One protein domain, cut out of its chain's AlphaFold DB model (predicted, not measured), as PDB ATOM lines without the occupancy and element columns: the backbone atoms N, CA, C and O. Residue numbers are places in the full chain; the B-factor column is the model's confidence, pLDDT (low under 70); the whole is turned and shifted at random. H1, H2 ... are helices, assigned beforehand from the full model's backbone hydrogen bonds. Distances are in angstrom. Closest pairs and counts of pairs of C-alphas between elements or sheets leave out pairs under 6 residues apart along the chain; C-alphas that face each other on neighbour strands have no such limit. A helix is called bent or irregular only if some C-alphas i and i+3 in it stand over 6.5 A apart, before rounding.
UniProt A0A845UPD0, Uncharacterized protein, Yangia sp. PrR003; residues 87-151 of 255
ATOM      1  N   ARG A  87      21.723 -21.770  13.791       91.88
ATOM      2  CA  ARG A  87      20.545 -22.542  14.232       91.88
ATOM      3  C   ARG A  87      19.477 -22.684  13.148       91.88
ATOM      4  O   ARG A  87      18.983 -23.796  12.956       91.88
ATOM      5  N   ALA A  88      19.210 -21.612  12.400       90.12
ATOM      6  CA  ALA A  88      18.285 -21.585  11.266       90.12
ATOM      7  C   ALA A  88      18.533 -22.685  10.216       90.12
ATOM      8  O   ALA A  88      17.591 -23.146   9.583       90.12
ATOM      9  N   PHE A  89      19.785 -23.125  10.037       93.88
ATOM     10  CA  PHE A  89      20.189 -24.023   8.947       93.88
ATOM     11  C   PHE A  89      20.426 -25.468   9.389       93.88
ATOM     12  O   PHE A  89      20.567 -26.358   8.552       93.88
ATOM     13  N   ARG A  90      20.484 -25.739  10.698       94.75
ATOM     14  CA  ARG A  90      20.841 -27.072  11.214       94.75
ATOM     15  C   ARG A  90      19.894 -28.163  10.725       94.75
ATOM     16  O   ARG A  90      20.336 -29.270  10.440       94.75
ATOM     17  N   MET A  91      18.602 -27.857  10.633       94.50
ATOM     18  CA  MET A  91      17.601 -28.825  10.194       94.50
ATOM     19  C   MET A  91      17.730 -29.152   8.705       94.50
ATOM     20  O   MET A  91      17.715 -30.324   8.337       94.50
ATOM     21  N   ASP A  92      17.933 -28.138   7.865       94.25
ATOM     22  CA  ASP A  92      18.156 -28.318   6.431       94.25
ATOM     23  C   ASP A  92      19.370 -29.210   6.163       94.25
ATOM     24  O   ASP A  92      19.265 -30.179   5.412       94.25
ATOM     25  N   TYR A  93      20.475 -28.965   6.870       96.06
ATOM     26  CA  TYR A  93      21.683 -29.784   6.766       96.06
ATOM     27  C   TYR A  93      21.499 -31.200   7.325       96.06
ATOM     28  O   TYR A  93      22.049 -32.145   6.771       96.06
ATOM     29  N   LEU A  94      20.716 -31.394   8.393       96.06
ATOM     30  CA  LEU A  94      20.423 -32.740   8.901       96.06
ATOM     31  C   LEU A  94      19.671 -33.577   7.854       96.06
ATOM     32  O   LEU A  94      20.010 -34.742   7.635       96.06
ATOM     33  N   VAL A  95      18.679 -32.975   7.192       95.62
ATOM     34  CA  VAL A  95      17.935 -33.613   6.097       95.62
ATOM     35  C   VAL A  95      18.843 -33.860   4.892       95.62
ATOM     36  O   VAL A  95      18.792 -34.942   4.308       95.62
ATOM     37  N   GLU A  96      19.681 -32.891   4.526       95.50
ATOM     38  CA  GLU A  96      20.644 -33.024   3.429       95.50
ATOM     39  C   GLU A  96      21.619 -34.176   3.680       95.50
ATOM     40  O   GLU A  96      21.717 -35.067   2.840       95.50
ATOM     41  N   TYR A  97      22.251 -34.235   4.854       95.38
ATOM     42  CA  TYR A  97      23.187 -35.302   5.212       95.38
ATOM     43  C   TYR A  97      22.543 -36.684   5.206       95.38
ATOM     44  O   TYR A  97      23.118 -37.628   4.665       95.38
ATOM     45  N   ALA A  98      21.315 -36.810   5.708       94.12
ATOM     46  CA  ALA A  98      20.564 -38.055   5.569       94.12
ATOM     47  C   ALA A  98      20.265 -38.411   4.105       94.12
ATOM     48  O   ALA A  98      20.269 -39.586   3.750       94.12
ATOM     49  N   THR A  99      20.024 -37.413   3.254       92.44
ATOM     50  CA  THR A  99      19.677 -37.614   1.840       92.44
ATOM     51  C   THR A  99      20.886 -38.011   0.993       92.44
ATOM     52  O   THR A  99      20.764 -38.906   0.160       92.44
ATOM     53  N   ILE A 100      22.043 -37.374   1.201       92.00
ATOM     54  CA  ILE A 100      23.291 -37.700   0.482       92.00
ATOM     55  C   ILE A 100      24.002 -38.926   1.056       92.00
ATOM     56  O   ILE A 100      24.951 -39.430   0.465       92.00
ATOM     57  N   GLY A 101      23.511 -39.419   2.188       89.12
ATOM     58  CA  GLY A 101      23.809 -40.748   2.668       89.12
ATOM     59  C   GLY A 101      24.841 -40.848   3.781       89.12
ATOM     60  O   GLY A 101      25.340 -41.934   4.060       89.12
ATOM     61  N   GLU A 102      25.094 -39.752   4.488       90.38
ATOM     62  CA  GLU A 102      25.972 -39.736   5.661       90.38
ATOM     63  C   GLU A 102      25.498 -40.678   6.782       90.38
ATOM     64  O   GLU A 102      26.284 -41.073   7.636       90.38
ATOM     65  N   PHE A 103      24.223 -41.078   6.768       87.56
ATOM     66  CA  PHE A 103      23.626 -42.028   7.711       87.56
ATOM     67  C   PHE A 103      23.187 -43.353   7.047       87.56
ATOM     68  O   PHE A 103      22.362 -44.055   7.623       87.56
ATOM     69  N   LEU A 104      23.673 -43.707   5.843       71.69
ATOM     70  CA  LEU A 104      23.226 -44.922   5.125       71.69
ATOM     71  C   LEU A 104      23.611 -46.228   5.814       71.69
ATOM     72  O   LEU A 104      22.845 -47.187   5.751       71.69
ATOM     73  N   ASP A 105      24.722 -46.237   6.548       76.81
ATOM     74  CA  ASP A 105      25.135 -47.403   7.330       76.81
ATOM     75  C   ASP A 105      24.150 -47.709   8.468       76.81
ATOM     76  O   ASP A 105      24.322 -48.687   9.173       76.81
ATOM     77  N   ALA A 106      23.096 -46.911   8.671       71.75
ATOM     78  CA  ALA A 106      22.105 -47.114   9.721       71.75
ATOM     79  C   ALA A 106      21.316 -48.434   9.624       71.75
ATOM     80  O   ALA A 106      20.756 -48.858  10.640       71.75
ATOM     81  N   GLU A 107      21.248 -49.076   8.451       73.94
ATOM     82  CA  GLU A 107      20.704 -50.440   8.329       73.94
ATOM     83  C   GLU A 107      21.675 -51.500   8.876       73.94
ATOM     84  O   GLU A 107      21.242 -52.476   9.488       73.94
ATOM     85  N   GLU A 108      22.983 -51.292   8.705       81.25
ATOM     86  CA  GLU A 108      24.042 -52.212   9.142       81.25
ATOM     87  C   GLU A 108      24.505 -51.928  10.586       81.25
ATOM     88  O   GLU A 108      24.846 -52.844  11.338       81.25
ATOM     89  N   ASP A 109      24.458 -50.663  11.005       86.00
ATOM     90  CA  ASP A 109      24.803 -50.153  12.326       86.00
ATOM     91  C   ASP A 109      23.666 -49.289  12.911       86.00
ATOM     92  O   ASP A 109      23.606 -48.067  12.712       86.00
ATOM     93  N   PRO A 110      22.799 -49.878  13.756       87.56
ATOM     94  CA  PRO A 110      21.718 -49.154  14.423       87.56
ATOM     95  C   PRO A 110      22.172 -47.943  15.258       87.56
ATOM     96  O   PRO A 110      21.346 -47.092  15.599       87.56
ATOM     97  N   ARG A 111      23.461 -47.826  15.618       89.75
ATOM     98  CA  ARG A 111      23.991 -46.666  16.358       89.75
ATOM     99  C   ARG A 111      23.947 -45.385  15.527       89.75
ATOM    100  O   ARG A 111      23.769 -44.307  16.102       89.75
ATOM    101  N   GLU A 112      24.051 -45.489  14.204       90.94
ATOM    102  CA  GLU A 112      23.904 -44.351  13.292       90.94
ATOM    103  C   GLU A 112      22.442 -43.891  13.239       90.94
ATOM    104  O   GLU A 112      22.173 -42.700  13.413       90.94
ATOM    105  N   ALA A 113      21.478 -44.824  13.179       93.25
ATOM    106  CA  ALA A 113      20.052 -44.502  13.314       93.25
ATOM    107  C   ALA A 113      19.752 -43.796  14.648       93.25
ATOM    108  O   ALA A 113      19.071 -42.769  14.688       93.25
ATOM    109  N   VAL A 114      20.291 -44.316  15.760       94.00
ATOM    110  CA  VAL A 114      20.144 -43.691  17.087       94.00
ATOM    111  C   VAL A 114      20.708 -42.274  17.085       94.00
ATOM    112  O   VAL A 114      20.101 -41.365  17.655       94.00
ATOM    113  N   THR A 115      21.871 -42.077  16.468       94.50
ATOM    114  CA  THR A 115      22.537 -40.776  16.407       94.50
ATOM    115  C   THR A 115      21.714 -39.779  15.604       94.50
ATOM    116  O   THR A 115      21.409 -38.705  16.129       94.50
ATOM    117  N   PHE A 116      21.278 -40.161  14.404       95.94
ATOM    118  CA  PHE A 116      20.423 -39.351  13.547       95.94
ATOM    119  C   PHE A 116      19.141 -38.919  14.264       95.94
ATOM    120  O   PHE A 116      18.873 -37.726  14.411       95.94
ATOM    121  N   TRP A 117      18.367 -39.868  14.794       95.75
ATOM    122  CA  TRP A 117      17.080 -39.542  15.405       95.75
ATOM    123  C   TRP A 117      17.215 -38.785  16.731       95.75
ATOM    124  O   TRP A 117      16.344 -37.991  17.094       95.75
ATOM    125  N   ARG A 118      18.334 -38.956  17.444       94.75
ATOM    126  CA  ARG A 118      18.670 -38.116  18.598       94.75
ATOM    127  C   ARG A 118      18.957 -36.673  18.181       94.75
ATOM    128  O   ARG A 118      18.538 -35.765  18.899       94.75
ATOM    129  N   LEU A 119      19.652 -36.458  17.062       95.50
ATOM    130  CA  LEU A 119      19.878 -35.123  16.498       95.50
ATOM    131  C   LEU A 119      18.559 -34.509  16.024       95.50
ATOM    132  O   LEU A 119      18.268 -33.378  16.393       95.50
ATOM    133  N   ALA A 120      17.719 -35.277  15.325       95.44
ATOM    134  CA  ALA A 120      16.376 -34.860  14.920       95.44
ATOM    135  C   ALA A 120      15.542 -34.381  16.119       95.44
ATOM    136  O   ALA A 120      14.996 -33.279  16.086       95.44
ATOM    137  N   ARG A 121      15.513 -35.153  17.219       94.06
ATOM    138  CA  ARG A 121      14.856 -34.725  18.466       94.06
ATOM    139  C   ARG A 121      15.470 -33.441  19.023       94.06
ATOM    140  O   ARG A 121      14.740 -32.554  19.444       94.06
ATOM    141  N   HIS A 122      16.798 -33.342  19.072       92.19
ATOM    142  CA  HIS A 122      17.456 -32.150  19.604       92.19
ATOM    143  C   HIS A 122      17.071 -30.894  18.816       92.19
ATOM    144  O   HIS A 122      16.741 -29.877  19.417       92.19
ATOM    145  N   MET A 123      17.050 -30.989  17.489       91.69
ATOM    146  CA  MET A 123      16.673 -29.880  16.622       91.69
ATOM    147  C   MET A 123      15.177 -29.566  16.661       91.69
ATOM    148  O   MET A 123      14.812 -28.430  16.402       91.69
ATOM    149  N   TRP A 124      14.314 -30.523  17.007       91.31
ATOM    150  CA  TRP A 124      12.913 -30.223  17.321       91.31
ATOM    151  C   TRP A 124      12.807 -29.261  18.509       91.31
ATOM    152  O   TRP A 124      12.100 -28.263  18.447       91.31
ATOM    153  N   SER A 125      13.589 -29.494  19.566       87.00
ATOM    154  CA  SER A 125      13.559 -28.648  20.767       87.00
ATOM    155  C   SER A 125      14.414 -27.370  20.689       87.00
ATOM    156  O   SER A 125      14.186 -26.443  21.471       87.00
ATOM    157  N   ASP A 126      15.447 -27.331  19.841       86.19
ATOM    158  CA  ASP A 126      16.417 -26.221  19.745       86.19
ATOM    159  C   ASP A 126      16.389 -25.472  18.402       86.19
ATOM    160  O   ASP A 126      17.049 -24.442  18.258       86.19
ATOM    161  N   GLY A 127      15.651 -25.969  17.414       81.00
ATOM    162  CA  GLY A 127      15.568 -25.380  16.082       81.00
ATOM    163  C   GLY A 127      14.812 -24.054  16.050       81.00
ATOM    164  O   GLY A 127      14.155 -23.654  17.009       81.00
ATOM    165  N   GLU A 128      14.922 -23.368  14.914       84.62
ATOM    166  CA  GLU A 128      14.204 -22.111  14.636       84.62
ATOM    167  C   GLU A 128      13.031 -22.305  13.665       84.62
ATOM    168  O   GLU A 128      12.311 -21.357  13.360       84.62
ATOM    169  N   HIS A 129      12.831 -23.531  13.175       85.50
ATOM    170  CA  HIS A 129      11.720 -23.864  12.290       85.50
ATOM    171  C   HIS A 129      10.433 -24.044  13.088       85.50
ATOM    172  O   HIS A 129      10.394 -24.824  14.038       85.50
ATOM    173  N   ASP A 130       9.372 -23.371  12.646       87.00
ATOM    174  CA  ASP A 130       8.021 -23.570  13.164       87.00
ATOM    175  C   ASP A 130       7.544 -25.019  12.957       87.00
ATOM    176  O   ASP A 130       7.958 -25.699  12.012       87.00
ATOM    177  N   GLU A 131       6.655 -25.502  13.822       86.50
ATOM    178  CA  GLU A 131       6.126 -26.867  13.750       86.50
ATOM    179  C   GLU A 131       5.313 -27.159  12.474       86.50
ATOM    180  O   GLU A 131       5.196 -28.321  12.088       86.50
ATOM    181  N   ALA A 132       4.778 -26.144  11.789       87.44
ATOM    182  CA  ALA A 132       4.106 -26.287  10.498       87.44
ATOM    183  C   ALA A 132       5.081 -26.236   9.306       87.44
ATOM    184  O   ALA A 132       4.670 -26.436   8.159       87.44
ATOM    185  N   SER A 133       6.377 -25.991   9.544       91.19
ATOM    186  CA  SER A 133       7.383 -25.943   8.482       91.19
ATOM    187  C   SER A 133       7.437 -27.273   7.713       91.19
ATOM    188  O   SER A 133       7.536 -28.349   8.318       91.19
ATOM    189  N   PRO A 134       7.448 -27.249   6.364       92.56
ATOM    190  CA  PRO A 134       7.500 -28.463   5.552       92.56
ATOM    191  C   PRO A 134       8.796 -29.262   5.756       92.56
ATOM    192  O   PRO A 134       8.852 -30.441   5.393       92.56
ATOM    193  N   ILE A 135       9.832 -28.659   6.351       93.44
ATOM    194  CA  ILE A 135      11.083 -29.351   6.667       93.44
ATOM    195  C   ILE A 135      10.867 -30.520   7.634       93.44
ATOM    196  O   ILE A 135      11.524 -31.546   7.483       93.44
ATOM    197  N   TRP A 136       9.893 -30.434   8.547       93.88
ATOM    198  CA  TRP A 136       9.561 -31.536   9.454       93.88
ATOM    199  C   TRP A 136       9.020 -32.742   8.702       93.88
ATOM    200  O   TRP A 136       9.444 -33.871   8.937       93.88
ATOM    201  N   SER A 137       8.155 -32.507   7.717       93.75
ATOM    202  CA  SER A 137       7.683 -33.566   6.827       93.75
ATOM    203  C   SER A 137       8.820 -34.158   5.994       93.75
ATOM    204  O   SER A 137       8.843 -35.366   5.780       93.75
ATOM    205  N   ARG A 138       9.790 -33.348   5.548       94.81
ATOM    206  CA  ARG A 138      10.988 -33.853   4.851       94.81
ATOM    207  C   ARG A 138      11.841 -34.725   5.774       94.81
ATOM    208  O   ARG A 138      12.167 -35.844   5.393       94.81
ATOM    209  N   LEU A 139      12.121 -34.260   6.992       94.94
ATOM    210  CA  LEU A 139      12.863 -34.997   8.018       94.94
ATOM    211  C   LEU A 139      12.201 -36.337   8.346       94.94
ATOM    212  O   LEU A 139      12.864 -37.364   8.367       94.94
ATOM    213  N   MET A 140      10.885 -36.344   8.557       93.25
ATOM    214  CA  MET A 140      10.139 -37.553   8.919       93.25
ATOM    215  C   MET A 140      10.044 -38.584   7.782       93.25
ATOM    216  O   MET A 140       9.654 -39.723   8.039       93.25
ATOM    217  N   ASN A 141      10.393 -38.199   6.547       92.88
ATOM    218  CA  ASN A 141      10.371 -39.046   5.351       92.88
ATOM    219  C   ASN A 141      11.770 -39.469   4.862       92.88
ATOM    220  O   ASN A 141      11.871 -40.155   3.843       92.88
ATOM    221  N   VAL A 142      12.849 -39.075   5.548       93.69
ATOM    222  CA  VAL A 142      14.194 -39.586   5.233       93.69
ATOM    223  C   VAL A 142      14.257 -41.099   5.453       93.69
ATOM    224  O   VAL A 142      13.562 -41.652   6.305       93.69
ATOM    225  N   LYS A 143      15.120 -41.785   4.702       91.25
ATOM    226  CA  LYS A 143      15.224 -43.253   4.713       91.25
ATOM    227  C   LYS A 143      16.104 -43.806   5.842       91.25
ATOM    228  O   LYS A 143      16.679 -44.875   5.699       91.25
ATOM    229  N   VAL A 144      16.220 -43.089   6.960       93.25
ATOM    230  CA  VAL A 144      16.954 -43.589   8.131       93.25
ATOM    231  C   VAL A 144      16.022 -44.517   8.929       93.25
ATOM    232  O   VAL A 144      14.931 -44.084   9.312       93.25
ATOM    233  N   PRO A 145      16.396 -45.785   9.192       92.25
ATOM    234  CA  PRO A 145      15.537 -46.745   9.886       92.25
ATOM    235  C   PRO A 145      15.308 -46.369  11.358       92.25
ATOM    236  O   PRO A 145      15.920 -45.443  11.888       92.25
ATOM    237  N   HIS A 146      14.426 -47.104  12.040       91.62
ATOM    238  CA  HIS A 146      14.171 -46.970  13.486       91.62
ATOM    239  C   HIS A 146      13.746 -45.564  13.945       91.62
ATOM    240  O   HIS A 146      14.282 -45.014  14.907       91.62
ATOM    241  N   ARG A 147      12.740 -44.978  13.280       92.00
ATOM    242  CA  ARG A 147      12.178 -43.655  13.630       92.00
ATOM    243  C   ARG A 147      11.802 -43.505  15.106       92.00
ATOM    244  O   ARG A 147      11.888 -42.416  15.669       92.00
ATOM    245  N   ASP A 148      11.436 -44.596  15.772       91.62
ATOM    246  CA  ASP A 148      11.140 -44.616  17.205       91.62
ATOM    247  C   ASP A 148      12.339 -44.202  18.089       91.62
ATOM    248  O   ASP A 148      12.157 -43.849  19.260       91.62
ATOM    249  N   PHE A 149      13.560 -44.159  17.546       94.75
ATOM    250  CA  PHE A 149      14.735 -43.592  18.208       94.75
ATOM    251  C   PHE A 149      14.680 -42.076  18.406       94.75
ATOM    252  O   PHE A 149      15.428 -41.558  19.241       94.75
ATOM    253  N   MET A 150      13.748 -41.381  17.747       95.06
ATOM    254  CA  MET A 150      13.492 -39.963  18.016       95.06
ATOM    255  C   MET A 150      12.928 -39.792  19.431       95.06
ATOM    256  O   MET A 150      13.345 -38.912  20.183       95.06
ATOM    257  N   THR A 151      12.076 -40.723  19.859       95.12
ATOM    258  CA  THR A 151      11.613 -40.841  21.250       95.12
ATOM    259  C   THR A 151      12.764 -41.338  22.124       95.12
ATOM    260  O   THR A 151      13.491 -42.242  21.725       95.12
TER     261      THR A 151
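What this domain is: This is residues 87 to 151 of the 255 residues of an uncharacterized protein of Yangia sp. PrR003 (UniProt A0A845UPD0). Two longer helices, H1 and H3, run side by side in opposite ways, with the short H2 in the turn between them at one end; H4 packs on H1, its centre making a triangle with those of H1 and H3, and the short H5 packs on H3. The 65 printed residues hold five named helices, H1 to H5 in order along the chain, and no named strand: the class is all helix. The whole is compact, with a radius of gyration of the C-alphas of 11.0 A, and spans 33 by 24 by 18 A.

Where its parts are: Find C-alpha 87 at (20.545, -22.542, 14.232); from there H1 runs 20.6 A to residue 100. It is irregular, with C-alphas 88 and 91 7.4 A apart. H2, residues 104 to 107, is only just irregular: C-alphas 104 and 107 are 6.9 A apart. H3, residues 110 to 126, runs 24.1 A. H4, residues 134 to 140, runs 10.0 A, and H5, residues 147 to 150, 5.9 A, ending at C-alpha 150 at (13.492, -39.963, 18.016).

How they stand to each other: Look first at H3, the hub. Its residues 119 to 126 touch H1 at a shallow tilt of 25 degrees, opposite ways; the closest C-alphas, of Met 91 and Met 123, are 6.6 A apart. H3 touches H5, with the C-alphas of Trp 117 and Met 150 closest at 4.5 A. H2 and H3 touch only at the corner, Ala 106 to Glu 112, C-alphas 4.9 A apart. With residues 91 to 95, H1 touches H4 at a steep tilt of 48 degrees, the same way; the C-alphas of Val 95 and Leu 139 are closest, at 5.6 A. H3 and H4 are close but not clearly touching, and H1 and H5 are apart. In H3 and H4 every O i to N i+4 pair is within hydrogen-bond range, in H1 8 of 10; H2 and H5 are too short for such a pair.

The domain as a whole: The farthest C-alphas, of Glu 108 and Asp 130, are 33.1 A apart. The printed part has no cut and no long link. Its mean pLDDT is 90.7, and no printed residue is under 70.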